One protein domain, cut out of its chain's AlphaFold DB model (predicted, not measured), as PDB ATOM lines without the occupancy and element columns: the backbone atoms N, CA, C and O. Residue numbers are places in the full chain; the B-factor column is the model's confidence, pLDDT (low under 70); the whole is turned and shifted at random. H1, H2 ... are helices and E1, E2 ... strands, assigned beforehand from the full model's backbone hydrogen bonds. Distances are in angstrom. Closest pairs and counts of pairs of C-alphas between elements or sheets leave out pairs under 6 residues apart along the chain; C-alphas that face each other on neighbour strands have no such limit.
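This is residues 4 to 98 of the 98 residues of an uncharacterized protein of Rhodosalinus sp. E84 (UniProt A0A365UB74). A long, strongly twisted sheet of five strands makes the length of the domain, with the long strands E3 and E4 running side by side through it; H1 covers one end over E1, H3 lies on the same face toward the other end, and H2 packs on the sheet beyond the bend of E4 and meets H3 at a steep angle. The printed part has 95 residues, with three named helices and five named strands in the order E1 E2 E3 H1 E4 E5 H2 H3, of mixed class. The sheet is branched at E3, and its neighbour pairs are antiparallel. The whole is elongated, with spans of 48 by 28 by 23 A, and only just compact, close to loose, with a radius of gyration of the C-alphas of 14.7 A.

E3, residues 18 to 29, has three neighbours. E4, residues 51 to 61, lies on one side of it, with N 21 and O 58 2.9 A apart, within hydrogen-bond range. E1, residues 4 to 9, and E2, residues 13 to 15, lie on the other side, beside residues 22 to 28 and 18 to 20 of E3; N 6 and O 26 are 3.0 A apart, and N 13 and O 20 2.8 A. E2 and E3 form a hairpin. E4 bends by 60 degrees at residue 55 and forms a hairpin with E5, residues 64 to 68, where N 59 and O 66 are 2.9 A apart. Residues 67 to 68 of E5 also pair, antiparallel, with residues 74 to 75. H1, residues 36 to 44, is on the sheet at a height of 7.2 A, over E1 and along the strands; its closest C-alphas to E1 are those of Arg 40 and Val 4, 6.2 A apart. H3, residues 87 to 96, on the same face as H1, has a height over the sheet of 8.9 A, lies over E3 and only just over E4, on which 3 of its 10 C-alphas fall, and runs slantwise to the strands, at 44 degrees to E3 on the local plane. H2, residues 77 to 83, is on the sheet at a height of 8.5 A, over E4 and along the strands. H2 and H3 touch, closest at the C-alphas of Glu 81 and Cys 87, 6.1 A, at a steep tilt of 63 degrees, opposite ways. H1 is apart from H2 and H3. In the three helices every O i to N i+4 pair is within hydrogen-bond range.

E3 is 34.6 A long, from C-alpha 18 at (100.357, 157.745, 128.933), and E4 28.5 A. E1, 16.9 A, begins at C-alpha 4, (132.773, 152.769, 128.425). E2 is 6.6 A and E5 12.8 A. H1 is 12.1 A, H2 10.1 A and H3 14.1 A, ending at C-alpha 96, (101.042, 145.808, 125.891).

The C-alphas of Pro 32 and Gln 63, the two farthest apart, are 48.9 A apart. The printed part has no cut, and no link is long. The mean pLDDT of the printed part is 88.7; residues 45 to 49 and 98 are under 70.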
ATOM      1  N   VAL A   4     133.666 153.788 128.975       86.88
ATOM      2  CA  VAL A   4     132.773 152.769 128.425       86.88
ATOM      3  C   VAL A   4     131.364 153.338 128.422       86.88
ATOM      4  O   VAL A   4     130.926 153.908 129.424       86.88
ATOM      5  N   SER A   5     130.646 153.191 127.309       89.00
ATOM      6  CA  SER A   5     129.252 153.622 127.222       89.00
ATOM      7  C   SER A   5     128.362 152.620 126.497       89.00
ATOM      8  O   SER A   5     128.838 151.810 125.703       89.00
ATOM      9  N   ARG A   6     127.062 152.673 126.795       91.00
ATOM     10  CA  ARG A   6     126.012 151.870 126.157       91.00
ATOM     11  C   ARG A   6     124.729 152.686 126.075       91.00
ATOM     12  O   ARG A   6     124.419 153.426 127.004       91.00
ATOM     13  N   VAL A   7     123.978 152.528 124.988       92.81
ATOM     14  CA  VAL A   7     122.597 153.020 124.910       92.81
ATOM     15  C   VAL A   7     121.656 151.934 125.420       92.81
ATOM     16  O   VAL A   7     121.810 150.759 125.080       92.81
ATOM     17  N   GLN A   8     120.704 152.319 126.258       92.75
ATOM     18  CA  GLN A   8     119.671 151.434 126.777       92.75
ATOM     19  C   GLN A   8     118.328 152.152 126.829       92.75
ATOM     20  O   GLN A   8     118.269 153.381 126.883       92.75
ATOM     21  N   LEU A   9     117.262 151.363 126.864       93.12
ATOM     22  CA  LEU A   9     115.935 151.835 127.206       93.12
ATOM     23  C   LEU A   9     115.728 151.664 128.712       93.12
ATOM     24  O   LEU A   9     115.836 150.547 129.220       93.12
ATOM     25  N   ASP A  10     115.458 152.757 129.418       91.75
ATOM     26  CA  ASP A  10     115.069 152.690 130.824       91.75
ATOM     27  C   ASP A  10     113.664 152.085 130.980       91.75
ATOM     28  O   ASP A  10     112.864 152.050 130.041       91.75
ATOM     29  N   ALA A  11     113.372 151.582 132.182       89.88
ATOM     30  CA  ALA A  11     112.076 150.989 132.486       89.88
ATOM     31  C   ALA A  11     110.940 152.002 132.225       89.88
ATOM     32  O   ALA A  11     111.052 153.155 132.650       89.88
ATOM     33  N   PRO A  12     109.848 151.593 131.554       93.69
ATOM     34  CA  PRO A  12     108.716 152.477 131.327       93.69
ATOM     35  C   PRO A  12     108.031 152.913 132.622       93.69
ATOM     36  O   PRO A  12     107.768 152.081 133.491       93.69
ATOM     37  N   VAL A  13     107.658 154.185 132.691       94.06
ATOM     38  CA  VAL A  13     106.926 154.807 133.797       94.06
ATOM     39  C   VAL A  13     105.545 155.236 133.310       94.06
ATOM     40  O   VAL A  13     105.409 155.819 132.234       94.06
ATOM     41  N   GLU A  14     104.517 154.948 134.099       94.00
ATOM     42  CA  GLU A  14     103.150 155.393 133.829       94.00
ATOM     43  C   GLU A  14     102.929 156.827 134.309       94.00
ATOM     44  O   GLU A  14     103.405 157.242 135.366       94.00
ATOM     45  N   THR A  15     102.183 157.587 133.518       91.19
ATOM     46  CA  THR A  15     101.775 158.957 133.817       91.19
ATOM     47  C   THR A  15     100.289 159.118 133.490       91.19
ATOM     48  O   THR A  15      99.757 158.344 132.689       91.19
ATOM     49  N   PRO A  16      99.611 160.160 134.003       91.06
ATOM     50  CA  PRO A  16      98.229 160.460 133.619       91.06
ATOM     51  C   PRO A  16      98.017 160.666 132.110       91.06
ATOM     52  O   PRO A  16      96.890 160.589 131.628       91.06
ATOM     53  N   HIS A  17      99.086 160.941 131.358       87.12
ATOM     54  CA  HIS A  17      99.040 161.232 129.926       87.12
ATOM     55  C   HIS A  17      99.494 160.057 129.049       87.12
ATOM     56  O   HIS A  17      99.517 160.190 127.828       87.12
ATOM     57  N   GLY A  18      99.855 158.917 129.647       92.56
ATOM     58  CA  GLY A  18     100.357 157.745 128.933       92.56
ATOM     59  C   GLY A  18     101.588 157.124 129.586       92.56
ATOM     60  O   GLY A  18     102.008 157.515 130.676       92.56
ATOM     61  N   THR A  19     102.185 156.150 128.906       96.06
ATOM     62  CA  THR A  19     103.431 155.514 129.352       96.06
ATOM     63  C   THR A  19     104.630 156.182 128.693       96.06
ATOM     64  O   THR A  19     104.617 156.425 127.488       96.06
ATOM     65  N   VAL A  20     105.683 156.443 129.466       95.31
ATOM     66  CA  VAL A  20     106.908 157.111 129.012       95.31
ATOM     67  C   VAL A  20     108.123 156.241 129.311       95.31
ATOM     68  O   VAL A  20     108.204 155.629 130.371       95.31
ATOM     69  N   ALA A  21     109.098 156.201 128.410       96.00
ATOM     70  CA  ALA A  21     110.414 155.629 128.680       96.00
ATOM     71  C   ALA A  21     111.517 156.471 128.034       96.00
ATOM     72  O   ALA A  21     111.319 157.070 126.978       96.00
ATOM     73  N   ALA A  22     112.692 156.506 128.659       95.38
ATOM     74  CA  ALA A  22     113.836 157.254 128.154       95.38
ATOM     75  C   ALA A  22     114.856 156.320 127.493       95.38
ATOM     76  O   ALA A  22     115.275 155.319 128.080       95.38
ATOM     77  N   LEU A  23     115.297 156.677 126.287       95.31
ATOM     78  CA  LEU A  23     116.516 156.138 125.698       95.31
ATOM     79  C   LEU A  23     117.699 156.911 126.269       95.31
ATOM     80  O   LEU A  23     117.846 158.110 126.035       95.31
ATOM     81  N   CYS A  24     118.546 156.216 127.015       94.25
ATOM     82  CA  CYS A  24     119.643 156.811 127.762       94.25
ATOM     83  C   CYS A  24     120.980 156.250 127.286       94.25
ATOM     84  O   CYS A  24     121.145 155.036 127.147       94.25
ATOM     85  N   ARG A  25     121.977 157.122 127.127       93.38
ATOM     86  CA  ARG A  25     123.382 156.709 127.120       93.38
ATOM     87  C   ARG A  25     123.864 156.613 128.558       93.38
ATOM     88  O   ARG A  25     123.899 157.616 129.262       93.38
ATOM     89  N   VAL A  26     124.266 155.419 128.972       91.00
ATOM     90  CA  VAL A  26     124.954 155.184 130.241       91.00
ATOM     91  C   VAL A  26     126.448 155.235 129.984       91.00
ATOM     92  O   VAL A  26     126.948 154.519 129.117       91.00
ATOM     93  N   THR A  27     127.158 156.058 130.743       90.00
ATOM     94  CA  THR A  27     128.612 156.202 130.685       90.00
ATOM     95  C   THR A  27     129.234 155.850 132.028       90.00
ATOM     96  O   THR A  27     128.823 156.366 133.065       90.00
ATOM     97  N   VAL A  28     130.288 155.036 132.016       86.88
ATOM     98  CA  VAL A  28     131.142 154.784 133.181       86.88
ATOM     99  C   VAL A  28     132.588 155.100 132.812       86.88
ATOM    100  O   VAL A  28     133.107 154.624 131.800       86.88
ATOM    101  N   ARG A  29     133.247 155.920 133.636       85.12
ATOM    102  CA  ARG A  29     134.665 156.269 133.475       85.12
ATOM    103  C   ARG A  29     135.514 155.283 134.277       85.12
ATOM    104  O   ARG A  29     135.338 155.166 135.488       85.12
ATOM    105  N   ALA A  30     136.421 154.582 133.605       81.94
ATOM    106  CA  ALA A  30     137.420 153.737 134.247       81.94
ATOM    107  C   ALA A  30     138.566 154.609 134.775       81.94
ATOM    108  O   ALA A  30     139.057 155.491 134.073       81.94
ATOM    109  N   GLY A  31     139.006 154.365 136.005       80.81
ATOM    110  CA  GLY A  31     140.025 155.150 136.696       80.81
ATOM    111  C   GLY A  31     140.789 154.317 137.730       80.81
ATOM    112  O   GLY A  31     140.637 153.098 137.764       80.81
ATOM    113  N   PRO A  32     141.574 154.944 138.624       75.56
ATOM    114  CA  PRO A  32     142.457 154.225 139.550       75.56
ATOM    115  C   PRO A  32     141.739 153.239 140.489       75.56
ATOM    116  O   PRO A  32     142.370 152.352 141.048       75.56
ATOM    117  N   ARG A  33     140.421 153.395 140.675       79.50
ATOM    118  CA  ARG A  33     139.571 152.542 141.528       79.50
ATOM    119  C   ARG A  33     138.623 151.627 140.742       79.50
ATOM    120  O   ARG A  33     137.850 150.893 141.351       79.50
ATOM    121  N   LEU A  34     138.609 151.722 139.413       80.94
ATOM    122  CA  LEU A  34     137.701 150.972 138.548       80.94
ATOM    123  C   LEU A  34     138.376 150.722 137.204       80.94
ATOM    124  O   LEU A  34     138.468 151.636 136.387       80.94
ATOM    125  N   ASP A  35     138.831 149.497 136.969       87.00
ATOM    126  CA  ASP A  35     139.434 149.136 135.690       87.00
ATOM    127  C   ASP A  35     138.396 149.051 134.549       87.00
ATOM    128  O   ASP A  35     137.178 149.104 134.754       87.00
ATOM    129  N   ALA A  36     138.885 148.916 133.315       81.94
ATOM    130  CA  ALA A  36     138.051 148.855 132.118       81.94
ATOM    131  C   ALA A  36     137.109 147.637 132.091       81.94
ATOM    132  O   ALA A  36     135.989 147.731 131.586       81.94
ATOM    133  N   ARG A  37     137.523 146.494 132.651       83.94
ATOM    134  CA  ARG A  37     136.711 145.268 132.687       83.94
ATOM    135  C   ARG A  37     135.536 145.436 133.647       83.94
ATOM    136  O   ARG A  37     134.401 145.125 133.286       83.94
ATOM    137  N   ALA A  38     135.789 145.973 134.833       82.75
ATOM    138  CA  ALA A  38     134.784 146.288 135.834       82.75
ATOM    139  C   ALA A  38     133.854 147.425 135.372       82.75
ATOM    140  O   ALA A  38     132.647 147.360 135.606       82.75
ATOM    141  N   ALA A  39     134.368 148.426 134.648       81.19
ATOM    142  CA  ALA A  39     133.545 149.456 134.009       81.19
ATOM    143  C   ALA A  39     132.597 148.865 132.948       81.19
ATOM    144  O   ALA A  39     131.404 149.170 132.959       81.19
ATOM    145  N   ARG A  40     133.088 147.957 132.089       82.50
ATOM    146  CA  ARG A  40     132.253 147.217 131.122       82.50
ATOM    147  C   ARG A  40     131.188 146.373 131.813       82.50
ATOM    148  O   ARG A  40     130.032 146.424 131.406       82.50
ATOM    149  N   ALA A  41     131.547 145.658 132.877       80.19
ATOM    150  CA  ALA A  41     130.595 144.866 133.654       80.19
ATOM    151  C   ALA A  41     129.498 145.739 134.289       80.19
ATOM    152  O   ALA A  41     128.324 145.380 134.234       80.19
ATOM    153  N   ARG A  42     129.849 146.919 134.821       78.25
ATOM    154  CA  ARG A  42     128.876 147.878 135.374       78.25
ATOM    155  C   ARG A  42     127.903 148.407 134.325       78.25
ATOM    156  O   ARG A  42     126.699 148.384 134.556       78.25
ATOM    157  N   VAL A  43     128.411 148.827 133.165       79.25
ATOM    158  CA  VAL A  43     127.573 149.296 132.046       79.25
ATOM    159  C   VAL A  43     126.697 148.167 131.485       79.25
ATOM    160  O   VAL A  43     125.572 148.413 131.055       79.25
ATOM    161  N   ALA A  44     127.179 146.922 131.495       74.50
ATOM    162  CA  ALA A  44     126.417 145.766 131.031       74.50
ATOM    163  C   ALA A  44     125.316 145.327 132.015       74.50
ATOM    164  O   ALA A  44     124.254 144.903 131.567       74.50
ATOM    165  N   GLY A  45     125.571 145.429 133.325       65.31
ATOM    166  CA  GLY A  45     124.745 144.840 134.385       65.31
ATOM    167  C   GLY A  45     123.720 145.760 135.055       65.31
ATOM    168  O   GLY A  45     123.132 145.343 136.045       65.31
ATOM    169  N   VAL A  46     123.513 146.997 134.578       56.41
ATOM    170  CA  VAL A  46     122.593 147.982 135.206       56.41
ATOM    171  C   VAL A  46     122.933 148.237 136.691       56.41
ATOM    172  O   VAL A  46     122.106 148.681 137.482       56.41
ATOM    173  N   LEU A  47     124.173 147.966 137.108       52.06
ATOM    174  CA  LEU A  47     124.611 148.249 138.469       52.06
ATOM    175  C   LEU A  47     124.873 149.752 138.559       52.06
ATOM    176  O   LEU A  47     125.704 150.285 137.822       52.06
ATOM    177  N   GLY A  48     124.113 150.428 139.426       57.91
ATOM    178  CA  GLY A  48     124.156 151.877 139.613       57.91
ATOM    179  C   GLY A  48     125.578 152.442 139.730       57.91
ATOM    180  O   GLY A  48     126.502 151.777 140.200       57.91
ATOM    181  N   GLY A  49     125.743 153.693 139.287       66.81
ATOM    182  CA  GLY A  49     127.019 154.420 139.345       66.81
ATOM    183  C   GLY A  49     127.560 154.923 138.002       66.81
ATOM    184  O   GLY A  49     128.696 155.386 137.956       66.81
ATOM    185  N   GLY A  50     126.784 154.828 136.917       78.12
ATOM    186  CA  GLY A  50     127.079 155.485 135.641       78.12
ATOM    187  C   GLY A  50     126.328 156.807 135.476       78.12
ATOM    188  O   GLY A  50     125.222 156.969 135.988       78.12
ATOM    189  N   GLU A  51     126.920 157.735 134.730       88.19
ATOM    190  CA  GLU A  51     126.254 158.954 134.271       88.19
ATOM    191  C   GLU A  51     125.232 158.583 133.188       88.19
ATOM    192  O   GLU A  51     125.564 157.850 132.252       88.19
ATOM    193  N   LYS A  52     123.993 159.064 133.321       89.94
ATOM    194  CA  LYS A  52     122.930 158.864 132.331       89.94
ATOM    195  C   LYS A  52     122.662 160.162 131.584       89.94
ATOM    196  O   LYS A  52     122.332 161.171 132.199       89.94
ATOM    197  N   THR A  53     122.725 160.104 130.261       92.88
ATOM    198  CA  THR A  53     122.333 161.207 129.378       92.88
ATOM    199  C   THR A  53     121.136 160.772 128.545       92.88
ATOM    200  O   THR A  53     121.231 159.789 127.807       92.88
ATOM    201  N   ALA A  54     120.016 161.488 128.657       93.56
ATOM    202  CA  ALA A  54     118.851 161.245 127.813       93.56
ATOM    203  C   ALA A  54     119.188 161.571 126.351       93.56
ATOM    204  O   ALA A  54     119.754 162.623 126.058       93.56
ATOM    205  N   LEU A  55     118.853 160.657 125.444       96.12
ATOM    206  CA  LEU A  55     119.012 160.818 123.997       96.12
ATOM    207  C   LEU A  55     117.668 160.969 123.291       96.12
ATOM    208  O   LEU A  55     117.593 161.645 122.271       96.12
ATOM    209  N   ALA A  56     116.626 160.338 123.831       96.88
ATOM    210  CA  ALA A  56     115.253 160.484 123.376       96.88
ATOM    211  C   ALA A  56     114.270 160.074 124.480       96.88
ATOM    212  O   ALA A  56     114.610 159.310 125.388       96.88
ATOM    213  N   LEU A  57     113.038 160.553 124.364       95.50
ATOM    214  CA  LEU A  57     111.883 160.128 125.142       95.50
ATOM    215  C   LEU A  57     110.897 159.432 124.208       95.50
ATOM    216  O   LEU A  57     110.560 159.955 123.149       95.50
ATOM    217  N   MET A  58     110.419 158.263 124.609       95.94
ATOM    218  CA  MET A  58     109.347 157.545 123.930       95.94
ATOM    219  C   MET A  58     108.090 157.633 124.774       95.94
ATOM    220  O   MET A  58     108.128 157.380 125.977       95.94
ATOM    221  N   VAL A  59     106.984 157.990 124.139       95.25
ATOM    222  CA  VAL A  59     105.693 158.199 124.791       95.25
ATOM    223  C   VAL A  59     104.639 157.406 124.037       95.25
ATOM    224  O   VAL A  59     104.517 157.563 122.826       95.25
ATOM    225  N   ILE A  60     103.874 156.575 124.739       95.06
ATOM    226  CA  ILE A  60     102.630 156.000 124.219       95.06
ATOM    227  C   ILE A  60     101.462 156.624 124.974       95.06
ATOM    228  O   ILE A  60     101.315 156.408 126.179       95.06
ATOM    229  N   ALA A  61     100.633 157.375 124.252       91.44
ATOM    230  CA  ALA A  61      99.390 157.959 124.743       91.44
ATOM    231  C   ALA A  61      98.227 157.409 123.906       91.44
ATOM    232  O   ALA A  61      98.126 157.667 122.705       91.44
ATOM    233  N   GLY A  62      97.369 156.588 124.518       86.81
ATOM    234  CA  GLY A  62      96.376 155.814 123.773       86.81
ATOM    235  C   GLY A  62      97.050 154.823 122.816       86.81
ATOM    236  O   GLY A  62      97.764 153.929 123.258       86.81
ATOM    237  N   GLN A  63      96.823 154.983 121.509       85.69
ATOM    238  CA  GLN A  63      97.413 154.140 120.453       85.69
ATOM    239  C   GLN A  63      98.606 154.800 119.743       85.69
ATOM    240  O   GLN A  63      99.248 154.181 118.891       85.69
ATOM    241  N   GLU A  64      98.901 156.058 120.064       92.50
ATOM    242  CA  GLU A  64      99.920 156.834 119.372       92.50
ATOM    243  C   GLU A  64     101.274 156.690 120.073       92.50
ATOM    244  O   GLU A  64     101.388 156.946 121.273       92.50
ATOM    245  N   LEU A  65     102.300 156.302 119.310       93.56
ATOM    246  CA  LEU A  65     103.693 156.334 119.744       93.56
ATOM    247  C   LEU A  65     104.333 157.632 119.251       93.56
ATOM    248  O   LEU A  65     104.294 157.939 118.062       93.56
ATOM    249  N   ARG A  66     104.968 158.367 120.161       94.94
ATOM    250  CA  ARG A  66     105.757 159.559 119.850       94.94
ATOM    251  C   ARG A  66     107.182 159.374 120.339       94.94
ATOM    252  O   ARG A  66     107.398 158.935 121.468       94.94
ATOM    253  N   CYS A  67     108.140 159.758 119.503       96.44
ATOM    254  CA  CYS A  67     109.541 159.879 119.882       96.44
ATOM    255  C   CYS A  67     109.906 161.365 119.931       96.44
ATOM    256  O   CYS A  67     109.633 162.122 118.998       96.44
ATOM    257  N   LEU A  68     110.497 161.790 121.040       96.44
ATOM    258  CA  LEU A  68     110.875 163.173 121.294       96.44
ATOM    259  C   LEU A  68     112.369 163.243 121.588       96.44
ATOM    260  O   LEU A  68     112.933 162.375 122.256       96.44
ATOM    261  N   ARG A  69     113.012 164.298 121.111       96.06
ATOM    262  CA  ARG A  69     114.360 164.687 121.509       96.06
ATOM    263  C   ARG A  69     114.339 165.236 122.945       96.06
ATOM    264  O   ARG A  69     113.289 165.673 123.420       96.06
ATOM    265  N   PRO A  70     115.482 165.252 123.655       91.44
ATOM    266  CA  PRO A  70     115.552 165.768 125.024       91.44
ATOM    267  C   PRO A  70     115.222 167.262 125.141       91.44
ATOM    268  O   PRO A  70     114.820 167.715 126.206       91.44
ATOM    269  N   ASP A  71     115.382 168.018 124.054       92.56
ATOM    270  CA  ASP A  71     115.017 169.434 123.949       92.56
ATOM    271  C   ASP A  71     113.518 169.658 123.664       92.56
ATOM    272  O   ASP A  71     113.079 170.798 123.525       92.56
ATOM    273  N   GLY A  72     112.724 168.584 123.581       89.00
ATOM    274  CA  GLY A  72     111.298 168.627 123.257       89.00
ATOM    275  C   GLY A  72     110.993 168.620 121.757       89.00
ATOM    276  O   GLY A  72     109.820 168.580 121.385       89.00
ATOM    277  N   GLY A  73     112.008 168.621 120.888       94.50
ATOM    278  CA  GLY A  73     111.820 168.482 119.446       94.50
ATOM    279  C   GLY A  73     111.287 167.102 119.056       94.50
ATOM    280  O   GLY A  73     111.439 166.122 119.782       94.50
ATOM    281  N   HIS A  74     110.685 166.992 117.875       94.06
ATOM    282  CA  HIS A  74     110.275 165.689 117.352       94.06
ATOM    283  C   HIS A  74     111.487 164.860 116.909       94.06
ATOM    284  O   HIS A  74     112.448 165.382 116.339       94.06
ATOM    285  N   MET A  75     111.419 163.557 117.166       96.31
ATOM    286  CA  MET A  75     112.320 162.540 116.633       96.31
ATOM    287  C   MET A  75     111.479 161.516 115.869       96.31
ATOM    288  O   MET A  75     110.387 161.146 116.295       96.31
ATOM    289  N   THR A  76     111.974 161.055 114.731       96.56
ATOM    290  CA  THR A  76     111.341 159.975 113.972       96.56
ATOM    291  C   THR A  76     111.572 158.624 114.648       96.56
ATOM    292  O   THR A  76     112.567 158.407 115.340       96.56
ATOM    293  N   GLU A  77     110.673 157.673 114.400       95.62
ATOM    294  CA  GLU A  77     110.852 156.286 114.843       95.62
ATOM    295  C   GLU A  77     112.169 155.677 114.318       95.62
ATOM    296  O   GLU A  77     112.864 154.976 115.050       95.62
ATOM    297  N   GLN A  78     112.568 156.009 113.084       97.06
ATOM    298  CA  GLN A  78     113.823 155.539 112.489       97.06
ATOM    299  C   GLN A  78     115.062 156.090 113.212       97.06
ATOM    300  O   GLN A  78     116.023 155.351 113.420       97.06
ATOM    301  N   GLU A  79     115.055 157.365 113.611       97.06
ATOM    302  CA  GLU A  79     116.141 157.952 114.408       97.06
ATOM    303  C   GLU A  79     116.255 157.266 115.778       97.06
ATOM    304  O   GLU A  79     117.363 156.964 116.217       97.06
ATOM    305  N   ALA A  80     115.128 156.964 116.432       96.06
ATOM    306  CA  ALA A  80     115.125 156.243 117.705       96.06
ATOM    307  C   ALA A  80     115.656 154.802 117.557       96.06
ATOM    308  O   ALA A  80     116.518 154.378 118.330       96.06
ATOM    309  N   GLU A  81     115.214 154.068 116.531       96.81
ATOM    310  CA  GLU A  81     115.720 152.725 116.203       96.81
ATOM    311  C   GLU A  81     117.217 152.724 115.865       96.81
ATOM    312  O   GLU A  81     117.942 151.808 116.254       96.81
ATOM    313  N   ALA A  82     117.721 153.773 115.209       96.88
ATOM    314  CA  ALA A  82     119.149 153.917 114.935       96.88
ATOM    315  C   ALA A  82     119.987 154.100 116.216       96.88
ATOM    316  O   ALA A  82     121.150 153.693 116.250       96.88
ATOM    317  N   LEU A  83     119.419 154.687 117.279       95.75
ATOM    318  CA  LEU A  83     120.092 154.821 118.578       95.75
ATOM    319  C   LEU A  83     120.150 153.496 119.346       95.75
ATOM    320  O   LEU A  83     121.149 153.216 120.016       95.75
ATOM    321  N   LEU A  84     119.079 152.705 119.284       96.06
ATOM    322  CA  LEU A  84     118.992 151.392 119.915       96.06
ATOM    323  C   LEU A  84     118.056 150.473 119.112       96.06
ATOM    324  O   LEU A  84     116.839 150.560 119.284       96.06
ATOM    325  N   PRO A  85     118.602 149.548 118.303       97.12
ATOM    326  CA  PRO A  85     117.783 148.635 117.517       97.12
ATOM    327  C   PRO A  85     116.846 147.778 118.377       97.12
ATOM    328  O   PRO A  85     117.250 147.194 119.387       97.12
ATOM    329  N   GLY A  86     115.588 147.689 117.960       96.12
ATOM    330  CA  GLY A  86     114.498 146.998 118.636       96.12
ATOM    331  C   GLY A  86     113.888 147.761 119.813       96.12
ATOM    332  O   GLY A  86     113.042 147.189 120.512       96.12
ATOM    333  N   CYS A  87     114.291 149.010 120.073       95.75
ATOM    334  CA  CYS A  87     113.788 149.763 121.221       95.75
ATOM    335  C   CYS A  87     112.287 150.048 121.134       95.75
ATOM    336  O   CYS A  87     111.603 149.933 122.153       95.75
ATOM    337  N   LEU A  88     111.749 150.325 119.941       95.56
ATOM    338  CA  LEU A  88     110.326 150.623 119.778       95.56
ATOM    339  C   LEU A  88     109.484 149.378 120.038       95.56
ATOM    340  O   LEU A  88     108.489 149.425 120.762       95.56
ATOM    341  N   ALA A  89     109.913 148.233 119.499       94.75
ATOM    342  CA  ALA A  89     109.257 146.952 119.733       94.75
ATOM    343  C   ALA A  89     109.325 146.544 121.213       94.75
ATOM    344  O   ALA A  89     108.338 146.061 121.769       94.75
ATOM    345  N   ALA A  90     110.471 146.749 121.870       93.50
ATOM    346  CA  ALA A  90     110.622 146.499 123.299       93.50
ATOM    347  C   ALA A  90     109.689 147.387 124.131       93.50
ATOM    348  O   ALA A  90     109.008 146.880 125.022       93.50
ATOM    349  N   PHE A  91     109.600 148.677 123.802       94.88
ATOM    350  CA  PHE A  91     108.721 149.612 124.491       94.88
ATOM    351  C   PHE A  91     107.243 149.255 124.302       94.88
ATOM    352  O   PHE A  91     106.522 149.103 125.286       94.88
ATOM    353  N   ARG A  92     106.806 149.012 123.060       93.75
ATOM    354  CA  ARG A  92     105.431 148.586 122.753       93.75
ATOM    355  C   ARG A  92     105.057 147.292 123.476       93.75
ATOM    356  O   ARG A  92     103.983 147.226 124.059       93.75
ATOM    357  N   ARG A  93     105.942 146.288 123.499       92.38
ATOM    358  CA  ARG A  93     105.712 145.043 124.257       92.38
ATOM    359  C   ARG A  93     105.604 145.294 125.753       92.38
ATOM    360  O   ARG A  93     104.721 144.736 126.390       92.38
ATOM    361  N   ALA A  94     106.478 146.133 126.305       89.44
ATOM    362  CA  ALA A  94     106.420 146.479 127.715       89.44
ATOM    363  C   ALA A  94     105.104 147.189 128.060       89.44
ATOM    364  O   ALA A  94     104.588 146.998 129.150       89.44
ATOM    365  N   VAL A  95     104.549 148.010 127.165       89.88
ATOM    366  CA  VAL A  95     103.231 148.642 127.357       89.88
ATOM    367  C   VAL A  95     102.078 147.646 127.184       89.88
ATOM    368  O   VAL A  95     101.160 147.678 127.984       89.88
ATOM    369  N   ALA A  96     102.130 146.747 126.196       85.62
ATOM    370  CA  ALA A  96     101.042 145.808 125.891       85.62
ATOM    371  C   ALA A  96     100.952 144.592 126.830       85.62
ATOM    372  O   ALA A  96      99.897 143.982 126.937       85.62
ATOM    373  N   GLY A  97     102.053 144.200 127.476       73.25
ATOM    374  CA  GLY A  97     102.082 143.112 128.462       73.25
ATOM    375  C   GLY A  97     101.580 143.516 129.851       73.25
ATOM    376  O   GLY A  97     101.967 142.874 130.826       73.25
ATOM    377  N   ARG A  98     100.805 144.600 129.936       58.44
ATOM    378  CA  ARG A  98     100.243 145.170 131.160       58.44
ATOM    379  C   ARG A  98      98.726 145.154 131.110       58.44
ATOM    380  O   ARG A  98      98.180 145.406 130.014       58.44
TER     381      ARG A  98